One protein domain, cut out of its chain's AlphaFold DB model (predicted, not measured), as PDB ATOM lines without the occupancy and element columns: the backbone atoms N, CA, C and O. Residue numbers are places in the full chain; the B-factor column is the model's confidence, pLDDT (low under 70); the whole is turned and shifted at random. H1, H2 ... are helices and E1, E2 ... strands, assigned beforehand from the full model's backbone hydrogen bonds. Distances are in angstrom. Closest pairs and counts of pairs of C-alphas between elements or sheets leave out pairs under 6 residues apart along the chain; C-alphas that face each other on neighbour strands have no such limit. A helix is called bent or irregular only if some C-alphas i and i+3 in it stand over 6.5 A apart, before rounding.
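This is residues 4 to 144 of the 151 residues of an uncharacterized protein of Thermoplasmata archaeon (UniProt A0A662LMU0). A long, twisted ribbon of strands, curled like part of a barrel, runs the length of the body: the hairpin of E3 and E4 is its spine, with E1 beside E3 toward one end and E5 beside E4 toward the other. A small second sheet of E2, E7, E8 and E6 packs over the middle of this ribbon with its strands slanting across the long ones, leaving much of the ribbon's length uncovered, while H1 prolongs the E1 end and its residues 4 to 11 stick out. The printed part has 141 residues, with two named helices and eight named strands in the order H1, E1, E2, H2, E3, E4, E5, E6, E7, E8. The long sheet runs E1, E3, E4, E5, antiparallel, the small one E2, E7, E8, E6, mixed, and the class is mostly strand. The outline is a rod spanning 80 by 31 by 21 A, only just loose and close to extended, with a radius of gyration of the C-alphas of 21.3 A.

The hairpin of E3, residues 47 to 67, and E4, residues 70 to 91, is antiparallel at 171 degrees; N 57 and O 82 are 2.9 A apart, within hydrogen-bond range. E5, residues 97 to 104, is an edge strand antiparallel to E4 at 152 degrees, with N 87 and O 101 2.8 A apart. E3, E4 and E5 form a meander, each strand the antiparallel neighbour of the one before. The other edge strand, E1, residues 19 to 32, is antiparallel to E3 at 155 degrees, with N 21 and O 64 2.8 A apart and N 30 and O 58 2.9 A apart. E1 bends by 63 degrees at residue 24, and E3 bends by 66 degrees at residue 53. In the second sheet, E7, residues 127 to 133, and E8, residues 138 to 143, are a hairpin, antiparallel at 164 degrees, with N 140 and O 131 2.9 A apart. E2, residues 36 to 38, is parallel to E7 at 17 degrees, with N 38 and O 132 2.8 A apart. E6, residues 111 to 114, is parallel to E8 at 25 degrees, with N 113 and O 139 2.9 A apart. Between the sheets, E4 and E6 have 7 pairs of C-alphas within 8 A, the closest those of Ala 78 and Phe 112 at 6.1 A. The closest C-alphas of E1 and E7 are those of Val 32 and Ser 129, at 6.6 A. H2, residues 40 to 43, is on the long sheet at a height of 7.8 A, only just over E3, on which 3 of its 4 C-alphas fall; Gln 41 and Ile 49 have their closest C-alphas, 5.4 A apart. H1, residues 4 to 16, only grazes this sheet with its residues 14 to 16. In H1 every O i to N i+4 pair is within hydrogen-bond range; H2 is too short for such a pair and is only just irregular, its C-alphas 40 and 43 being 6.53 A apart.

E4 is 59.7 A long from first to last C-alpha and E3 56.1 A. E1 measures 31.3 A, E5 20.1 A, H1 18.4 A, E7 17.3 A, E8 16.0 A and E6 10.0 A. H1 begins at C-alpha 4, (12.996, 38.838, 260.852). E4 ends at C-alpha 91, (-63.186, 48.630, 253.184), and E8 at C-alpha 143, (-28.493, 45.362, 241.018).

The two C-alphas farthest apart are those of Asn 5 and Ser 94, at 81.5 A. Without residues 4 to 11, which stand free, the body spans 71 by 27 by 21 A. The printed part has no cut. The link from E6 to E7, residues 115 to 126, is long. The mean pLDDT of the printed part is 85.0, and residues 4 to 18 and 42 to 45 are under 70.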
ATOM      1  N   LYS A   4      13.308  38.179 262.129       66.25
ATOM      2  CA  LYS A   4      12.996  38.838 260.852       66.25
ATOM      3  C   LYS A   4      12.610  37.862 259.739       66.25
ATOM      4  O   LYS A   4      11.783  38.218 258.911       66.25
ATOM      5  N   ASN A   5      13.186  36.660 259.715       66.38
ATOM      6  CA  ASN A   5      12.876  35.655 258.699       66.38
ATOM      7  C   ASN A   5      11.534  34.972 258.984       66.38
ATOM      8  O   ASN A   5      10.766  34.773 258.055       66.38
ATOM      9  N   ILE A   6      11.218  34.735 260.262       64.56
ATOM     10  CA  ILE A   6       9.928  34.174 260.696       64.56
ATOM     11  C   ILE A   6       8.784  35.138 260.354       64.56
ATOM     12  O   ILE A   6       7.801  34.738 259.749       64.56
ATOM     13  N   ILE A   7       8.946  36.433 260.653       59.91
ATOM     14  CA  ILE A   7       7.944  37.460 260.313       59.91
ATOM     15  C   ILE A   7       7.720  37.540 258.796       59.91
ATOM     16  O   ILE A   7       6.605  37.779 258.349       59.91
ATOM     17  N   LYS A   8       8.777  37.349 257.999       65.38
ATOM     18  CA  LYS A   8       8.705  37.433 256.538       65.38
ATOM     19  C   LYS A   8       8.001  36.221 255.922       65.38
ATOM     20  O   LYS A   8       7.221  36.413 254.998       65.38
ATOM     21  N   GLU A   9       8.244  35.019 256.444       57.12
ATOM     22  CA  GLU A   9       7.533  33.794 256.044       57.12
ATOM     23  C   GLU A   9       6.059  33.830 256.461       57.12
ATOM     24  O   GLU A   9       5.193  33.511 255.655       57.12
ATOM     25  N   GLU A  10       5.754  34.295 257.675       56.12
ATOM     26  CA  GLU A  10       4.374  34.449 258.159       56.12
ATOM     27  C   GLU A  10       3.585  35.463 257.315       56.12
ATOM     28  O   GLU A  10       2.478  35.173 256.877       56.12
ATOM     29  N   LEU A  11       4.171  36.628 257.003       57.41
ATOM     30  CA  LEU A  11       3.552  37.614 256.106       57.41
ATOM     31  C   LEU A  11       3.364  37.077 254.684       57.41
ATOM     32  O   LEU A  11       2.354  37.380 254.060       57.41
ATOM     33  N   GLN A  12       4.314  36.297 254.167       54.66
ATOM     34  CA  GLN A  12       4.169  35.663 252.855       54.66
ATOM     35  C   GLN A  12       3.070  34.599 252.851       54.66
ATOM     36  O   GLN A  12       2.322  34.519 251.886       54.66
ATOM     37  N   ASN A  13       2.921  33.834 253.930       56.56
ATOM     38  CA  ASN A  13       1.846  32.852 254.051       56.56
ATOM     39  C   ASN A  13       0.468  33.517 254.177       56.56
ATOM     40  O   ASN A  13      -0.469  33.074 253.524       56.56
ATOM     41  N   VAL A  14       0.358  34.616 254.930       54.28
ATOM     42  CA  VAL A  14      -0.884  35.410 255.036       54.28
ATOM     43  C   VAL A  14      -1.249  36.091 253.713       54.28
ATOM     44  O   VAL A  14      -2.425  36.283 253.437       54.28
ATOM     45  N   LEU A  15      -0.266  36.465 252.887       53.09
ATOM     46  CA  LEU A  15      -0.519  37.021 251.552       53.09
ATOM     47  C   LEU A  15      -0.917  35.937 250.531       53.09
ATOM     48  O   LEU A  15      -1.799  36.191 249.716       53.09
ATOM     49  N   ASN A  16      -0.340  34.733 250.636       56.03
ATOM     50  CA  ASN A  16      -0.676  33.579 249.789       56.03
ATOM     51  C   ASN A  16      -2.093  33.024 250.058       56.03
ATOM     52  O   ASN A  16      -2.679  32.369 249.194       56.03
ATOM     53  N   GLU A  17      -2.645  33.231 251.256       63.81
ATOM     54  CA  GLU A  17      -4.025  32.875 251.590       63.81
ATOM     55  C   GLU A  17      -4.932  34.068 251.275       63.81
ATOM     56  O   GLU A  17      -4.968  35.054 252.008       63.81
ATOM     57  N   GLY A  18      -5.647  34.008 250.147       65.12
ATOM     58  CA  GLY A  18      -6.478  35.126 249.710       65.12
ATOM     59  C   GLY A  18      -7.451  35.598 250.799       65.12
ATOM     60  O   GLY A  18      -8.125  34.784 251.431       65.12
ATOM     61  N   TYR A  19      -7.553  36.913 250.996       78.00
ATOM     62  CA  TYR A  19      -8.357  37.525 252.058       78.00
ATOM     63  C   TYR A  19      -9.408  38.486 251.494       78.00
ATOM     64  O   TYR A  19      -9.272  39.014 250.389       78.00
ATOM     65  N   VAL A  20     -10.465  38.739 252.271       78.75
ATOM     66  CA  VAL A  20     -11.496  39.722 251.915       78.75
ATOM     67  C   VAL A  20     -11.109  41.088 252.473       78.75
ATOM     68  O   VAL A  20     -11.027  41.280 253.686       78.75
ATOM     69  N   MET A  21     -10.882  42.046 251.581       82.62
ATOM     70  CA  MET A  21     -10.731  43.452 251.916       82.62
ATOM     71  C   MET A  21     -12.110  44.114 251.968       82.62
ATOM     72  O   MET A  21     -12.782  44.271 250.948       82.62
ATOM     73  N   GLU A  22     -12.500  44.555 253.160       80.31
ATOM     74  CA  GLU A  22     -13.642  45.443 253.380       80.31
ATOM     75  C   GLU A  22     -13.127  46.819 253.830       80.31
ATOM     76  O   GLU A  22     -12.175  46.916 254.607       80.31
ATOM     77  N   HIS A  23     -13.740  47.902 253.346       82.38
ATOM     78  CA  HIS A  23     -13.407  49.269 253.757       82.38
ATOM     79  C   HIS A  23     -14.679  50.110 253.835       82.38
ATOM     80  O   HIS A  23     -15.597  49.926 253.039       82.38
ATOM     81  N   ASP A  24     -14.715  51.101 254.725       82.25
ATOM     82  CA  ASP A  24     -15.866  52.009 254.871       82.25
ATOM     83  C   ASP A  24     -16.155  52.839 253.610       82.25
ATOM     84  O   ASP A  24     -17.269  53.305 253.409       82.25
ATOM     85  N   ASN A  25     -15.171  52.954 252.715       86.25
ATOM     86  CA  ASN A  25     -15.318  53.639 251.423       86.25
ATOM     87  C   ASN A  25     -16.128  52.808 250.419       86.25
ATOM     88  O   ASN A  25     -16.492  53.311 249.361       86.25
ATOM     89  N   PHE A  26     -16.377  51.539 250.738       90.25
ATOM     90  CA  PHE A  26     -17.178  50.619 249.944       90.25
ATOM     91  C   PHE A  26     -18.511  50.314 250.627       90.25
ATOM     92  O   PHE A  26     -19.096  49.266 250.375       90.25
ATOM     93  N   LYS A  27     -18.972  51.213 251.506       94.62
ATOM     94  CA  LYS A  27     -20.313  51.204 252.089       94.62
ATOM     95  C   LYS A  27     -21.127  52.326 251.466       94.62
ATOM     96  O   LYS A  27     -20.663  53.459 251.344       94.62
ATOM     97  N   PHE A  28     -22.350  52.004 251.093       95.19
ATOM     98  CA  PHE A  28     -23.221  52.854 250.307       95.19
ATOM     99  C   PHE A  28     -24.587  52.935 250.968       95.19
ATOM    100  O   PHE A  28     -25.106  51.951 251.489       95.19
ATOM    101  N   ARG A  29     -25.170  54.129 250.913       96.94
ATOM    102  CA  ARG A  29     -26.533  54.411 251.349       96.94
ATOM    103  C   ARG A  29     -27.299  54.932 250.146       96.94
ATOM    104  O   ARG A  29     -26.944  55.986 249.616       96.94
ATOM    105  N   GLN A  30     -28.314  54.199 249.706       96.19
ATOM    106  CA  GLN A  30     -29.018  54.481 248.458       96.19
ATOM    107  C   GLN A  30     -30.531  54.502 248.673       96.19
ATOM    108  O   GLN A  30     -31.101  53.544 249.189       96.19
ATOM    109  N   LYS A  31     -31.185  55.586 248.244       95.50
ATOM    110  CA  LYS A  31     -32.646  55.633 248.145       95.50
ATOM    111  C   LYS A  31     -33.100  54.823 246.932       95.50
ATOM    112  O   LYS A  31     -32.513  54.956 245.857       95.50
ATOM    113  N   VAL A  32     -34.132  54.005 247.113       91.19
ATOM    114  CA  VAL A  32     -34.765  53.241 246.032       91.19
ATOM    115  C   VAL A  32     -36.176  53.785 245.848       91.19
ATOM    116  O   VAL A  32     -36.959  53.798 246.791       91.19
ATOM    117  N   GLU A  33     -36.473  54.288 244.652       85.56
ATOM    118  CA  GLU A  33     -37.699  55.061 244.387       85.56
ATOM    119  C   GLU A  33     -38.959  54.195 244.270       85.56
ATOM    120  O   GLU A  33     -40.070  54.686 244.443       85.56
ATOM    121  N   SER A  34     -38.827  52.913 243.929       83.75
ATOM    122  CA  SER A  34     -39.985  52.041 243.690       83.75
ATOM    123  C   SER A  34     -39.728  50.619 244.185       83.75
ATOM    124  O   SER A  34     -39.541  49.711 243.378       83.75
ATOM    125  N   PRO A  35     -39.658  50.417 245.512       92.44
ATOM    126  CA  PRO A  35     -39.630  49.082 246.088       92.44
ATOM    127  C   PRO A  35     -40.969  48.362 245.871       92.44
ATOM    128  O   PRO A  35     -42.032  48.988 245.901       92.44
ATOM    129  N   SER A  36     -40.920  47.044 245.708       93.94
ATOM    130  CA  SER A  36     -42.104  46.187 245.604       93.94
ATOM    131  C   SER A  36     -42.395  45.511 246.940       93.94
ATOM    132  O   SER A  36     -41.480  45.141 247.678       93.94
ATOM    133  N   PHE A  37     -43.675  45.285 247.238       92.88
ATOM    134  CA  PHE A  37     -44.116  44.645 248.477       92.88
ATOM    135  C   PHE A  37     -45.071  43.496 248.165       92.88
ATOM    136  O   PHE A  37     -46.082  43.673 247.485       92.88
ATOM    137  N   TYR A  38     -44.766  42.319 248.698       91.06
ATOM    138  CA  TYR A  38     -45.488  41.077 248.452       91.06
ATOM    139  C   TYR A  38     -45.966  40.452 249.760       91.06
ATOM    140  O   TYR A  38     -45.327  40.592 250.803       91.06
ATOM    141  N   ASN A  39     -47.091  39.738 249.699       85.19
ATOM    142  CA  ASN A  39     -47.667  38.991 250.824       85.19
ATOM    143  C   ASN A  39     -47.950  39.840 252.080       85.19
ATOM    144  O   ASN A  39     -48.055  39.319 253.191       85.19
ATOM    145  N   TYR A  40     -48.104  41.155 251.913       79.50
ATOM    146  CA  TYR A  40     -48.412  42.081 253.000       79.50
ATOM    147  C   TYR A  40     -49.913  42.106 253.333       79.50
ATOM    148  O   TYR A  40     -50.296  42.587 254.390       79.50
ATOM    149  N   GLN A  41     -50.789  41.545 252.490       71.25
ATOM    150  CA  GLN A  41     -52.223  41.459 252.802       71.25
ATOM    151  C   GLN A  41     -52.539  40.479 253.949       71.25
ATOM    152  O   GLN A  41     -53.618  40.541 254.530       71.25
ATOM    153  N   ASN A  42     -51.592  39.620 254.348       61.50
ATOM    154  CA  ASN A  42     -51.786  38.626 255.413       61.50
ATOM    155  C   ASN A  42     -52.027  39.228 256.817       61.50
ATOM    156  O   ASN A  42     -52.251  38.484 257.772       61.50
ATOM    157  N   PHE A  43     -51.985  40.555 256.975       63.38
ATOM    158  CA  PHE A  43     -52.184  41.228 258.261       63.38
ATOM    159  C   PHE A  43     -53.657  41.475 258.639       63.38
ATOM    160  O   PHE A  43     -53.909  41.804 259.799       63.38
ATOM    161  N   SER A  44     -54.628  41.318 257.726       62.56
ATOM    162  CA  SER A  44     -56.052  41.545 258.030       62.56
ATOM    163  C   SER A  44     -56.985  40.663 257.201       62.56
ATOM    164  O   SER A  44     -56.855  40.569 255.987       62.56
ATOM    165  N   ASN A  45     -57.982  40.058 257.855       69.62
ATOM    166  CA  ASN A  45     -59.064  39.342 257.167       69.62
ATOM    167  C   ASN A  45     -60.241  40.260 256.804       69.62
ATOM    168  O   ASN A  45     -61.043  39.908 255.934       69.62
ATOM    169  N   ASP A  46     -60.337  41.427 257.441       72.56
ATOM    170  CA  ASP A  46     -61.520  42.294 257.393       72.56
ATOM    171  C   ASP A  46     -61.368  43.455 256.401       72.56
ATOM    172  O   ASP A  46     -62.364  43.988 255.924       72.56
ATOM    173  N   PHE A  47     -60.130  43.796 256.036       74.69
ATOM    174  CA  PHE A  47     -59.796  44.909 255.146       74.69
ATOM    175  C   PHE A  47     -58.916  44.433 254.000       74.69
ATOM    176  O   PHE A  47     -58.132  43.497 254.182       74.69
ATOM    177  N   ASP A  48     -59.033  45.089 252.851       78.38
ATOM    178  CA  ASP A  48     -57.983  45.027 251.840       78.38
ATOM    179  C   ASP A  48     -56.862  45.986 252.247       78.38
ATOM    180  O   ASP A  48     -57.095  47.006 252.899       78.38
ATOM    181  N   ILE A  49     -55.622  45.618 251.945       81.38
ATOM    182  CA  ILE A  49     -54.441  46.373 252.360       81.38
ATOM    183  C   ILE A  49     -53.733  46.843 251.100       81.38
ATOM    184  O   ILE A  49     -53.527  46.031 250.197       81.38
ATOM    185  N   ASP A  50     -53.315  48.108 251.083       84.06
ATOM    186  CA  ASP A  50     -52.465  48.681 250.038       84.06
ATOM    187  C   ASP A  50     -51.274  49.460 250.625       84.06
ATOM    188  O   ASP A  50     -51.337  49.945 251.762       84.06
ATOM    189  N   ILE A  51     -50.182  49.569 249.862       84.31
ATOM    190  CA  ILE A  51     -49.001  50.369 250.212       84.31
ATOM    191  C   ILE A  51     -48.850  51.497 249.192       84.31
ATOM    192  O   ILE A  51     -48.513  51.263 248.035       84.31
ATOM    193  N   THR A  52     -49.082  52.731 249.636       82.69
ATOM    194  CA  THR A  52     -49.306  53.876 248.736       82.69
ATOM    195  C   THR A  52     -48.138  54.855 248.668       82.69
ATOM    196  O   THR A  52     -47.931  55.511 247.649       82.69
ATOM    197  N   GLU A  53     -47.351  54.956 249.737       84.56
ATOM    198  CA  GLU A  53     -46.202  55.854 249.831       84.56
ATOM    199  C   GLU A  53     -45.026  55.132 250.468       84.56
ATOM    200  O   GLU A  53     -45.192  54.369 251.425       84.56
ATOM    201  N   THR A  54     -43.824  55.394 249.956       91.25
ATOM    202  CA  THR A  54     -42.598  54.797 250.480       91.25
ATOM    203  C   THR A  54     -41.453  55.794 250.454       91.25
ATOM    204  O   THR A  54     -41.298  56.579 249.518       91.25
ATOM    205  N   ASP A  55     -40.636  55.755 251.499       93.38
ATOM    206  CA  ASP A  55     -39.341  56.420 251.554       93.38
ATOM    207  C   ASP A  55     -38.360  55.427 252.162       93.38
ATOM    208  O   ASP A  55     -38.167  55.397 253.375       93.38
ATOM    209  N   ILE A  56     -37.827  54.537 251.322       95.31
ATOM    210  CA  ILE A  56     -36.953  53.441 251.745       95.31
ATOM    211  C   ILE A  56     -35.538  53.667 251.223       95.31
ATOM    212  O   ILE A  56     -35.297  53.986 250.053       95.31
ATOM    213  N   VAL A  57     -34.584  53.461 252.122       96.88
ATOM    214  CA  VAL A  57     -33.155  53.521 251.850       96.88
ATOM    215  C   VAL A  57     -32.534  52.173 252.178       96.88
ATOM    216  O   VAL A  57     -32.797  51.608 253.237       96.88
ATOM    217  N   VAL A  58     -31.679  51.674 251.292       97.06
ATOM    218  CA  VAL A  58     -30.863  50.482 251.529       97.06
ATOM    219  C   VAL A  58     -29.423  50.879 251.828       97.06
ATOM    220  O   VAL A  58     -28.824  51.704 251.132       97.06
ATOM    221  N   ASN A  59     -28.873  50.274 252.874       97.38
ATOM    222  CA  ASN A  59     -27.452  50.307 253.183       97.38
ATOM    223  C   ASN A  59     -26.824  49.013 252.664       97.38
ATOM    224  O   ASN A  59     -27.284  47.918 252.996       97.38
ATOM    225  N   TRP A  60     -25.787  49.131 251.846       95.88
ATOM    226  CA  TRP A  60     -25.128  47.991 251.220       95.88
ATOM    227  C   TRP A  60     -23.632  48.238 251.070       95.88
ATOM    228  O   TRP A  60     -23.157  49.369 251.181       95.88
ATOM    229  N   ARG A  61     -22.871  47.177 250.824       94.50
ATOM    230  CA  ARG A  61     -21.415  47.236 250.763       94.50
ATOM    231  C   ARG A  61     -20.813  46.294 249.738       94.50
ATOM    232  O   ARG A  61     -21.423  45.293 249.358       94.50
ATOM    233  N   ILE A  62     -19.589  46.620 249.337       93.00
ATOM    234  CA  ILE A  62     -18.749  45.794 248.473       93.00
ATOM    235  C   ILE A  62     -17.508  45.362 249.255       93.00
ATOM    236  O   ILE A  62     -16.827  46.183 249.870       93.00
ATOM    237  N   GLY A  63     -17.203  44.069 249.209       90.19
ATOM    238  CA  GLY A  63     -15.920  43.510 249.628       90.19
ATOM    239  C   GLY A  63     -15.147  43.002 248.416       90.19
ATOM    240  O   GLY A  63     -15.748  42.526 247.456       90.19
ATOM    241  N   PHE A  64     -13.821  43.072 248.452       88.25
ATOM    242  CA  PHE A  64     -12.967  42.524 247.396       88.25
ATOM    243  C   PHE A  64     -12.181  41.340 247.935       88.25
ATOM    244  O   PHE A  64     -11.487  41.468 248.939       88.25
ATOM    245  N   TRP A  65     -12.264  40.196 247.267       85.94
ATOM    246  CA  TRP A  65     -11.385  39.072 247.549       85.94
ATOM    247  C   TRP A  65     -10.076  39.283 246.800       85.94
ATOM    248  O   TRP A  65     -10.060  39.360 245.569       85.94
ATOM    249  N   LEU A  66      -8.992  39.420 247.554       83.69
ATOM    250  CA  LEU A  66      -7.650  39.628 247.037       83.69
ATOM    251  C   LEU A  66      -6.830  38.339 247.111       83.69
ATOM    252  O   LEU A  66      -6.910  37.615 248.102       83.69
ATOM    253  N   ASN A  67      -6.009  38.101 246.094       82.38
ATOM    254  CA  ASN A  67      -4.941  37.102 246.075       82.38
ATOM    255  C   ASN A  67      -3.621  37.752 245.610       82.38
ATOM    256  O   ASN A  67      -3.564  38.963 245.377       82.38
ATOM    257  N   ASP A  68      -2.562  36.959 245.431       75.81
ATOM    258  CA  ASP A  68      -1.234  37.455 245.028       75.81
ATOM    259  C   ASP A  68      -1.210  38.217 243.688       75.81
ATOM    260  O   ASP A  68      -0.287  38.992 243.425       75.81
ATOM    261  N   MET A  69      -2.210  38.011 242.825       82.56
ATOM    262  CA  MET A  69      -2.332  38.665 241.518       82.56
ATOM    263  C   MET A  69      -3.256  39.894 241.534       82.56
ATOM    264  O   MET A  69      -3.363  40.581 240.515       82.56
ATOM    265  N   GLY A  70      -3.893  40.206 242.668       82.38
ATOM    266  CA  GLY A  70      -4.801  41.343 242.831       82.38
ATOM    267  C   GLY A  70      -6.222  40.923 243.206       82.38
ATOM    268  O   GLY A  70      -6.412  40.016 244.008       82.38
ATOM    269  N   VAL A  71      -7.228  41.620 242.668       82.81
ATOM    270  CA  VAL A  71      -8.647  41.310 242.917       82.81
ATOM    271  C   VAL A  71      -9.042  40.064 242.130       82.81
ATOM    272  O   VAL A  71      -9.018  40.080 240.901       82.81
ATOM    273  N   GLU A  72      -9.429  39.010 242.840       82.94
ATOM    274  CA  GLU A  72      -9.947  37.775 242.251       82.94
ATOM    275  C   GLU A  72     -11.461  37.851 242.047       82.94
ATOM    276  O   GLU A  72     -11.961  37.553 240.968       82.94
ATOM    277  N   ASN A  73     -12.181  38.289 243.084       82.94
ATOM    278  CA  ASN A  73     -13.637  38.394 243.101       82.94
ATOM    279  C   ASN A  73     -14.075  39.629 243.892       82.94
ATOM    280  O   ASN A  73     -13.299  40.219 244.647       82.94
ATOM    281  N   PHE A  74     -15.350  39.987 243.774       87.94
ATOM    282  CA  PHE A  74     -15.994  40.921 244.687       87.94
ATOM    283  C   PHE A  74     -17.265  40.301 245.259       87.94
ATOM    284  O   PHE A  74     -17.852  39.384 244.690       87.94
ATOM    285  N   LEU A  75     -17.651  40.794 246.422       88.25
ATOM    286  CA  LEU A  75     -18.801  40.362 247.193       88.25
ATOM    287  C   LEU A  75     -19.686  41.579 247.377       88.25
ATOM    288  O   LEU A  75     -19.194  42.640 247.755       88.25
ATOM    289  N   VAL A  76     -20.981  41.420 247.146       92.44
ATOM    290  CA  VAL A  76     -21.964  42.466 247.406       92.44
ATOM    291  C   VAL A  76     -22.896  41.983 248.493       92.44
ATOM    292  O   VAL A  76     -23.364  40.845 248.466       92.44
ATOM    293  N   GLN A  77     -23.132  42.840 249.474       92.12
ATOM    294  CA  GLN A  77     -23.983  42.531 250.611       92.12
ATOM    295  C   GLN A  77     -24.888  43.718 250.896       92.12
ATOM    296  O   GLN A  77     -24.430  44.857 250.898       92.12
ATOM    297  N   ALA A  78     -26.166  43.451 251.142       95.12
ATOM    298  CA  ALA A  78     -27.055  44.427 251.748       95.12
ATOM    299  C   ALA A  78     -27.042  44.223 253.264       95.12
ATOM    300  O   ALA A  78     -27.185  43.099 253.750       95.12
ATOM    301  N   ASP A  79     -26.831  45.314 253.991       94.81
ATOM    302  CA  ASP A  79     -26.622  45.296 255.436       94.81
ATOM    303  C   ASP A  79     -27.925  45.588 256.186       94.81
ATOM    304  O   ASP A  79     -28.223  44.969 257.206       94.81
ATOM    305  N   SER A  80     -28.695  46.568 255.706       96.81
ATOM    306  CA  SER A  80     -29.943  46.997 256.339       96.81
ATOM    307  C   SER A  80     -30.810  47.827 255.398       96.81
ATOM    308  O   SER A  80     -30.350  48.334 254.374       96.81
ATOM    309  N   VAL A  81     -32.070  47.991 255.792       97.12
ATOM    310  CA  VAL A  81     -32.996  48.962 255.211       97.12
ATOM    311  C   VAL A  81     -33.468  49.923 256.292       97.12
ATOM    312  O   VAL A  81     -33.622  49.550 257.454       97.12
ATOM    313  N   GLU A  82     -33.697  51.162 255.889       96.94
ATOM    314  CA  GLU A  82     -34.202  52.251 256.714       96.94
ATOM    315  C   GLU A  82     -35.396  52.895 256.016       96.94
ATOM    316  O   GLU A  82     -35.500  52.858 254.788       96.94
ATOM    317  N   GLY A  83     -36.247  53.554 256.798       94.62
ATOM    318  CA  GLY A  83     -37.304  54.407 256.274       94.62
ATOM    319  C   GLY A  83     -38.707  53.885 256.541       94.62
ATOM    320  O   GLY A  83     -38.918  53.015 257.391       94.62
ATOM    321  N   THR A  84     -39.684  54.465 255.852       94.31
ATOM    322  CA  THR A  84     -41.103  54.258 256.154       94.31
ATOM    323  C   THR A  84     -41.917  53.905 254.923       94.31
ATOM    324  O   THR A  84     -41.589  54.300 253.805       94.31
ATOM    325  N   TYR A  85     -43.005  53.178 255.148       91.81
ATOM    326  CA  TYR A  85     -44.035  52.901 254.156       91.81
ATOM    327  C   TYR A  85     -45.415  53.149 254.767       91.81
ATOM    328  O   TYR A  85     -45.629  52.888 255.956       91.81
ATOM    329  N   LYS A  86     -46.339  53.669 253.963       91.31
ATOM    330  CA  LYS A  86     -47.714  53.943 254.382       91.31
ATOM    331  C   LYS A  86     -48.612  52.779 254.003       91.31
ATOM    332  O   LYS A  86     -48.636  52.371 252.846       91.31
ATOM    333  N   VAL A  87     -49.351  52.269 254.981       89.12
ATOM    334  CA  VAL A  87     -50.331  51.195 254.812       89.12
ATOM    335  C   VAL A  87     -51.731  51.788 254.858       89.12
ATOM    336  O   VAL A  87     -52.130  52.337 255.889       89.12
ATOM    337  N   ALA A  88     -52.481  51.641 253.770       87.94
ATOM    338  CA  ALA A  88     -53.896  51.981 253.695       87.94
ATOM    339  C   ALA A  88     -54.749  50.720 253.906       87.94
ATOM    340  O   ALA A  88     -54.514  49.690 253.276       87.94
ATOM    341  N   LEU A  89     -55.731  50.799 254.809       84.44
ATOM    342  CA  LEU A  89     -56.743  49.762 255.025       84.44
ATOM    343  C   LEU A  89     -58.040  50.177 254.338       84.44
ATOM    344  O   LEU A  89     -58.682  51.146 254.754       84.44
ATOM    345  N   LEU A  90     -58.430  49.426 253.321       84.38
ATOM    346  CA  LEU A  90     -59.580  49.684 252.463       84.38
ATOM    347  C   LEU A  90     -60.760  48.805 252.894       84.38
ATOM    348  O   LEU A  90     -60.595  47.611 253.173       84.38
ATOM    349  N   ASP A  91     -61.954  49.394 252.972       81.88
ATOM    350  CA  ASP A  91     -63.186  48.630 253.184       81.88
ATOM    351  C   ASP A  91     -63.508  47.795 251.936       81.88
ATOM    352  O   ASP A  91     -63.606  48.324 250.832       81.88
ATOM    353  N   LYS A  92     -63.718  46.487 252.115       79.25
ATOM    354  CA  LYS A  92     -63.909  45.528 251.011       79.25
ATOM    355  C   LYS A  92     -65.172  45.754 250.174       79.25
ATOM    356  O   LYS A  92     -65.323  45.131 249.125       79.25
ATOM    357  N   GLN A  93     -66.141  46.523 250.672       81.38
ATOM    358  CA  GLN A  93     -67.402  46.777 249.971       81.38
ATOM    359  C   GLN A  93     -67.403  48.113 249.234       81.38
ATOM    360  O   GLN A  93     -68.071  48.219 248.204       81.38
ATOM    361  N   SER A  94     -66.720  49.128 249.769       81.75
ATOM    362  CA  SER A  94     -66.737  50.488 249.218       81.75
ATOM    363  C   SER A  94     -65.420  50.940 248.590       81.75
ATOM    364  O   SER A  94     -65.419  51.993 247.954       81.75
ATOM    365  N   ASP A  95     -64.327  50.188 248.764       75.94
ATOM    366  CA  ASP A  95     -62.950  50.581 248.421       75.94
ATOM    367  C   ASP A  95     -62.519  51.919 249.059       75.94
ATOM    368  O   ASP A  95     -61.544  52.550 248.645       75.94
ATOM    369  N   GLU A  96     -63.239  52.388 250.082       82.69
ATOM    370  CA  GLU A  96     -62.886  53.615 250.787       82.69
ATOM    371  C   GLU A  96     -61.775  53.344 251.803       82.69
ATOM    372  O   GLU A  96     -61.780  52.339 252.522       82.69
ATOM    373  N   VAL A  97     -60.826  54.278 251.895       82.81
ATOM    374  CA  VAL A  97     -59.758  54.232 252.897       82.81
ATOM    375  C   VAL A  97     -60.379  54.413 254.278       82.81
ATOM    376  O   VAL A  97     -60.839  55.497 254.638       82.81
ATOM    377  N   SER A  98     -60.375  53.344 255.068       81.56
ATOM    378  CA  SER A  98     -60.870  53.360 256.443       81.56
ATOM    379  C   SER A  98     -59.820  53.902 257.415       81.56
ATOM    380  O   SER A  98     -60.159  54.609 258.366       81.56
ATOM    381  N   GLN A  99     -58.545  53.565 257.187       82.56
ATOM    382  CA  GLN A  99     -57.414  53.945 258.032       82.56
ATOM    383  C   GLN A  99     -56.121  54.011 257.222       82.56
ATOM    384  O   GLN A  99     -55.910  53.213 256.311       82.56
ATOM    385  N   GLU A 100     -55.220  54.897 257.639       87.31
ATOM    386  CA  GLU A 100     -53.848  54.972 257.143       87.31
ATOM    387  C   GLU A 100     -52.877  54.906 258.315       87.31
ATOM    388  O   GLU A 100     -53.088  55.546 259.348       87.31
ATOM    389  N   ASN A 101     -51.813  54.124 258.159       88.69
ATOM    390  CA  ASN A 101     -50.783  53.981 259.176       88.69
ATOM    391  C   ASN A 101     -49.397  54.012 258.541       88.69
ATOM    392  O   ASN A 101     -49.102  53.212 257.653       88.69
ATOM    393  N   ASP A 102     -48.521  54.858 259.072       92.00
ATOM    394  CA  ASP A 102     -47.101  54.811 258.743       92.00
ATOM    395  C   ASP A 102     -46.422  53.670 259.506       92.00
ATOM    396  O   ASP A 102     -46.644  53.456 260.706       92.00
ATOM    397  N   LYS A 103     -45.582  52.921 258.799       92.44
ATOM    398  CA  LYS A 103     -44.812  51.798 259.330       92.44
ATOM    399  C   LYS A 103     -43.342  51.982 259.009       92.44
ATOM    400  O   LYS A 103     -42.986  52.494 257.952       92.44
ATOM    401  N   ASN A 104     -42.481  51.541 259.918       94.50
ATOM    402  CA  ASN A 104     -41.041  51.562 259.710       94.50
ATOM    403  C   ASN A 104     -40.588  50.223 259.114       94.50
ATOM    404  O   ASN A 104     -40.852  49.161 259.682       94.50
ATOM    405  N   ILE A 105     -39.894  50.260 257.974       94.75
ATOM    406  CA  ILE A 105     -39.437  49.042 257.290       94.75
ATOM    407  C   ILE A 105     -38.394  48.270 258.111       94.75
ATOM    408  O   ILE A 105     -38.325  47.046 258.015       94.75
ATOM    409  N   ALA A 106     -37.632  48.965 258.960       95.06
ATOM    410  CA  ALA A 106     -36.576  48.387 259.787       95.06
ATOM    411  C   ALA A 106     -37.100  47.593 261.001       95.06
ATOM    412  O   ALA A 106     -36.324  46.907 261.664       95.06
ATOM    413  N   GLU A 107     -38.400  47.668 261.313       94.56
ATOM    414  CA  GLU A 107     -39.004  46.884 262.404       94.56
ATOM    415  C   GLU A 107     -39.074  45.384 262.081       94.56
ATOM    416  O   GLU A 107     -39.170  44.551 262.987       94.56
ATOM    417  N   ILE A 108     -39.011  45.024 260.798       93.44
ATOM    418  CA  ILE A 108     -39.004  43.636 260.345       93.44
ATOM    419  C   ILE A 108     -37.544  43.178 260.186       93.44
ATOM    420  O   ILE A 108     -36.760  43.847 259.513       93.44
ATOM    421  N   PRO A 109     -37.146  42.028 260.770       94.00
ATOM    422  CA  PRO A 109     -35.787  41.507 260.644       94.00
ATOM    423  C   PRO A 109     -35.594  40.838 259.277       94.00
ATOM    424  O   PRO A 109     -35.649  39.610 259.158       94.00
ATOM    425  N   TRP A 110     -35.409  41.654 258.242       96.44
ATOM    426  CA  TRP A 110     -35.244  41.199 256.865       96.44
ATOM    427  C   TRP A 110     -33.994  40.341 256.683       96.44
ATOM    428  O   TRP A 110     -32.899  40.686 257.130       96.44
ATOM    429  N   LYS A 111     -34.153  39.225 255.971       97.25
ATOM    430  CA  LYS A 111     -33.037  38.479 255.393       97.25
ATOM    431  C   LYS A 111     -32.775  39.016 253.996       97.25
ATOM    432  O   LYS A 111     -33.660  38.952 253.148       97.25
ATOM    433  N   PHE A 112     -31.573  39.521 253.755       96.44
ATOM    434  CA  PHE A 112     -31.211  40.033 252.441       96.44
ATOM    435  C   PHE A 112     -30.729  38.921 251.522       96.44
ATOM    436  O   PHE A 112     -29.870  38.118 251.895       96.44
ATOM    437  N   GLN A 113     -31.269  38.907 250.309       95.94
ATOM    438  CA  GLN A 113     -30.851  38.008 249.248       95.94
ATOM    439  C   GLN A 113     -30.393  38.825 248.042       95.94
ATOM    440  O   GLN A 113     -31.162  39.597 247.477       95.94
ATOM    441  N   VAL A 114     -29.134  38.638 247.649       92.25
ATOM    442  CA  VAL A 114     -28.531  39.254 246.461       92.25
ATOM    443  C   VAL A 114     -28.308  38.136 245.444       92.25
ATOM    444  O   VAL A 114     -27.593  37.183 245.750       92.25
ATOM    445  N   TYR A 115     -28.958  38.203 244.279       77.19
ATOM    446  CA  TYR A 115     -28.905  37.119 243.287       77.19
ATOM    447  C   TYR A 115     -27.706  37.219 242.343       77.19
ATOM    448  O   TYR A 115     -26.941  36.266 242.241       77.19
ATOM    449  N   ASP A 116     -27.545  38.348 241.656       76.69
ATOM    450  CA  ASP A 116     -26.408  38.580 240.770       76.69
ATOM    451  C   ASP A 116     -26.086  40.076 240.759       76.69
ATOM    452  O   ASP A 116     -26.971  40.920 240.614       76.69
ATOM    453  N   ALA A 117     -24.817  40.402 240.973       86.06
ATOM    454  CA  ALA A 117     -24.305  41.757 240.899       86.06
ATOM    455  C   ALA A 117     -23.078  41.704 240.001       86.06
ATOM    456  O   ALA A 117     -22.148  40.943 240.266       86.06
ATOM    457  N   LYS A 118     -23.071  42.505 238.936       86.38
ATOM    458  CA  LYS A 118     -21.970  42.546 237.972       86.38
ATOM    459  C   LYS A 118     -21.284  43.895 238.047       86.38
ATOM    460  O   LYS A 118     -21.905  44.935 237.865       86.38
ATOM    461  N   LEU A 119     -19.979  43.870 238.292       84.94
ATOM    462  CA  LEU A 119     -19.139  45.057 238.293       84.94
ATOM    463  C   LEU A 119     -18.182  44.970 237.108       84.94
ATOM    464  O   LEU A 119     -17.359  44.057 237.025       84.94
ATOM    465  N   LYS A 120     -18.283  45.935 236.196       83.50
ATOM    466  CA  LYS A 120     -17.403  46.052 235.033       83.50
ATOM    467  C   LYS A 120     -16.548  47.303 235.128       83.50
ATOM    468  O   LYS A 120     -16.899  48.295 235.765       83.50
ATOM    469  N   LEU A 121     -15.399  47.257 234.462       82.25
ATOM    470  CA  LEU A 121     -14.503  48.400 234.388       82.25
ATOM    471  C   LEU A 121     -15.222  49.581 233.717       82.25
ATOM    472  O   LEU A 121     -15.638  49.460 232.570       82.25
ATOM    473  N   ARG A 122     -15.258  50.730 234.407       83.38
ATOM    474  CA  ARG A 122     -15.918  51.989 233.991       83.38
ATOM    475  C   ARG A 122     -17.450  51.984 234.009       83.38
ATOM    476  O   ARG A 122     -18.022  52.995 233.615       83.38
ATOM    477  N   ASP A 123     -18.080  50.940 234.534       85.94
ATOM    478  CA  ASP A 123     -19.522  50.940 234.775       85.94
ATOM    479  C   ASP A 123     -19.844  51.274 236.233       85.94
ATOM    480  O   ASP A 123     -18.982  51.248 237.117       85.94
ATOM    481  N   SER A 124     -21.102  51.639 236.470       86.88
ATOM    482  CA  SER A 124     -21.624  51.924 237.805       86.88
ATOM    483  C   SER A 124     -22.362  50.706 238.341       86.88
ATOM    484  O   SER A 124     -23.151  50.102 237.623       86.88
ATOM    485  N   LEU A 125     -22.140  50.388 239.613       90.19
ATOM    486  CA  LEU A 125     -22.917  49.396 240.346       90.19
ATOM    487  C   LEU A 125     -23.849  50.126 241.311       90.19
ATOM    488  O   LEU A 125     -23.386  50.907 242.142       90.19
ATOM    489  N   TYR A 126     -25.149  49.881 241.192       91.75
ATOM    490  CA  TYR A 126     -26.171  50.448 242.067       91.75
ATOM    491  C   TYR A 126     -27.370  49.506 242.168       91.75
ATOM    492  O   TYR A 126     -27.602  48.678 241.283       91.75
ATOM    493  N   VAL A 127     -28.125  49.633 243.259       93.81
ATOM    494  CA  VAL A 127     -29.357  48.863 243.472       93.81
ATOM    495  C   VAL A 127     -30.435  49.385 242.524       93.81
ATOM    496  O   VAL A 127     -30.714  50.582 242.509       93.81
ATOM    497  N   GLU A 128     -31.022  48.510 241.722       92.00
ATOM    498  CA  GLU A 128     -32.123  48.835 240.813       92.00
ATOM    499  C   GLU A 128     -33.473  48.729 241.525       92.00
ATOM    500  O   GLU A 128     -34.274  49.661 241.464       92.00
ATOM    501  N   SER A 129     -33.703  47.630 242.249       93.38
ATOM    502  CA  SER A 129     -34.962  47.382 242.953       93.38
ATOM    503  C   SER A 129     -34.766  46.657 244.284       93.38
ATOM    504  O   SER A 129     -33.742  46.009 244.539       93.38
ATOM    505  N   LEU A 130     -35.779  46.790 245.142       95.69
ATOM    506  CA  LEU A 130     -35.932  46.048 246.389       95.69
ATOM    507  C   LEU A 130     -37.300  45.382 246.381       95.69
ATOM    508  O   LEU A 130     -38.305  46.072 246.218       95.69
ATOM    509  N   ASP A 131     -37.334  44.079 246.622       95.75
ATOM    510  CA  ASP A 131     -38.574  43.312 246.678       95.75
ATOM    511  C   ASP A 131     -38.737  42.712 248.076       95.75
ATOM    512  O   ASP A 131     -37.958  41.851 248.497       95.75
ATOM    513  N   PHE A 132     -39.735  43.194 248.815       95.69
ATOM    514  CA  PHE A 132     -40.015  42.806 250.196       95.69
ATOM    515  C   PHE A 132     -41.125  41.758 250.257       95.69
ATOM    516  O   PHE A 132     -42.282  42.059 249.967       95.69
ATOM    517  N   ASP A 133     -40.800  40.547 250.697       94.81
ATOM    518  CA  ASP A 133     -41.783  39.494 250.960       94.81
ATOM    519  C   ASP A 133     -42.055  39.376 252.466       94.81
ATOM    520  O   ASP A 133     -41.232  38.866 253.232       94.81
ATOM    521  N   PHE A 134     -43.227  39.842 252.901       91.75
ATOM    522  CA  PHE A 134     -43.590  39.894 254.322       91.75
ATOM    523  C   PHE A 134     -43.847  38.517 254.939       91.75
ATOM    524  O   PHE A 134     -43.730  38.374 256.160       91.75
ATOM    525  N   GLU A 135     -44.168  37.506 254.129       91.38
ATOM    526  CA  GLU A 135     -44.396  36.146 254.617       91.38
ATOM    527  C   GLU A 135     -43.063  35.476 254.958       91.38
ATOM    528  O   GLU A 135     -42.860  34.999 256.081       91.38
ATOM    529  N   THR A 136     -42.121  35.489 254.013       94.50
ATOM    530  CA  THR A 136     -40.806  34.856 254.197       94.50
ATOM    531  C   THR A 136     -39.810  35.741 254.949       94.50
ATOM    532  O   THR A 136     -38.800  35.240 255.460       94.50
ATOM    533  N   LYS A 137     -40.109  37.043 255.072       95.31
ATOM    534  CA  LYS A 137     -39.231  38.091 255.622       95.31
ATOM    535  C   LYS A 137     -37.915  38.194 254.856       95.31
ATOM    536  O   LYS A 137     -36.860  38.447 255.445       95.31
ATOM    537  N   VAL A 138     -37.975  37.975 253.546       96.81
ATOM    538  CA  VAL A 138     -36.839  38.117 252.634       96.81
ATOM    539  C   VAL A 138     -36.971  39.435 251.878       96.81
ATOM    540  O   VAL A 138     -38.037  39.760 251.363       96.81
ATOM    541  N   CYS A 139     -35.879  40.196 251.832       96.94
ATOM    542  CA  CYS A 139     -35.726  41.346 250.952       96.94
ATOM    543  C   CYS A 139     -34.755  40.953 249.839       96.94
ATOM    544  O   CYS A 139     -33.567  40.720 250.091       96.94
ATOM    545  N   THR A 140     -35.271  40.842 248.620       96.94
ATOM    546  CA  THR A 140     -34.435  40.614 247.444       96.94
ATOM    547  C   THR A 140     -33.883  41.947 246.966       96.94
ATOM    548  O   THR A 140     -34.633  42.906 246.799       96.94
ATOM    549  N   VAL A 141     -32.569  42.002 246.760       95.69
ATOM    550  CA  VAL A 141     -31.858  43.189 246.286       95.69
ATOM    551  C   VAL A 141     -31.325  42.906 244.891       95.69
ATOM    552  O   VAL A 141     -30.447  42.055 244.714       95.69
ATOM    553  N   THR A 142     -31.853  43.631 243.911       93.88
ATOM    554  CA  THR A 142     -31.467  43.496 242.504       93.88
ATOM    555  C   THR A 142     -30.569  44.660 242.124       93.88
ATOM    556  O   THR A 142     -30.898  45.818 242.378       93.88
ATOM    557  N   PHE A 143     -29.418  44.357 241.532       92.31
ATOM    558  CA  PHE A 143     -28.493  45.362 241.018       92.31
ATOM    559  C   PHE A 143     -28.732  45.573 239.530       92.31
ATOM    560  O   PHE A 143     -29.028  44.623 238.809       92.31
ATOM    561  N   PHE A 144     -28.566  46.813 239.080       89.50
ATOM    562  CA  PHE A 144     -28.688  47.132 237.665       89.50
ATOM    563  C   PHE A 144     -27.652  46.358 236.841       89.50
ATOM    564  O   PHE A 144     -26.460  46.362 237.159       89.50
TER     565      PHE A 144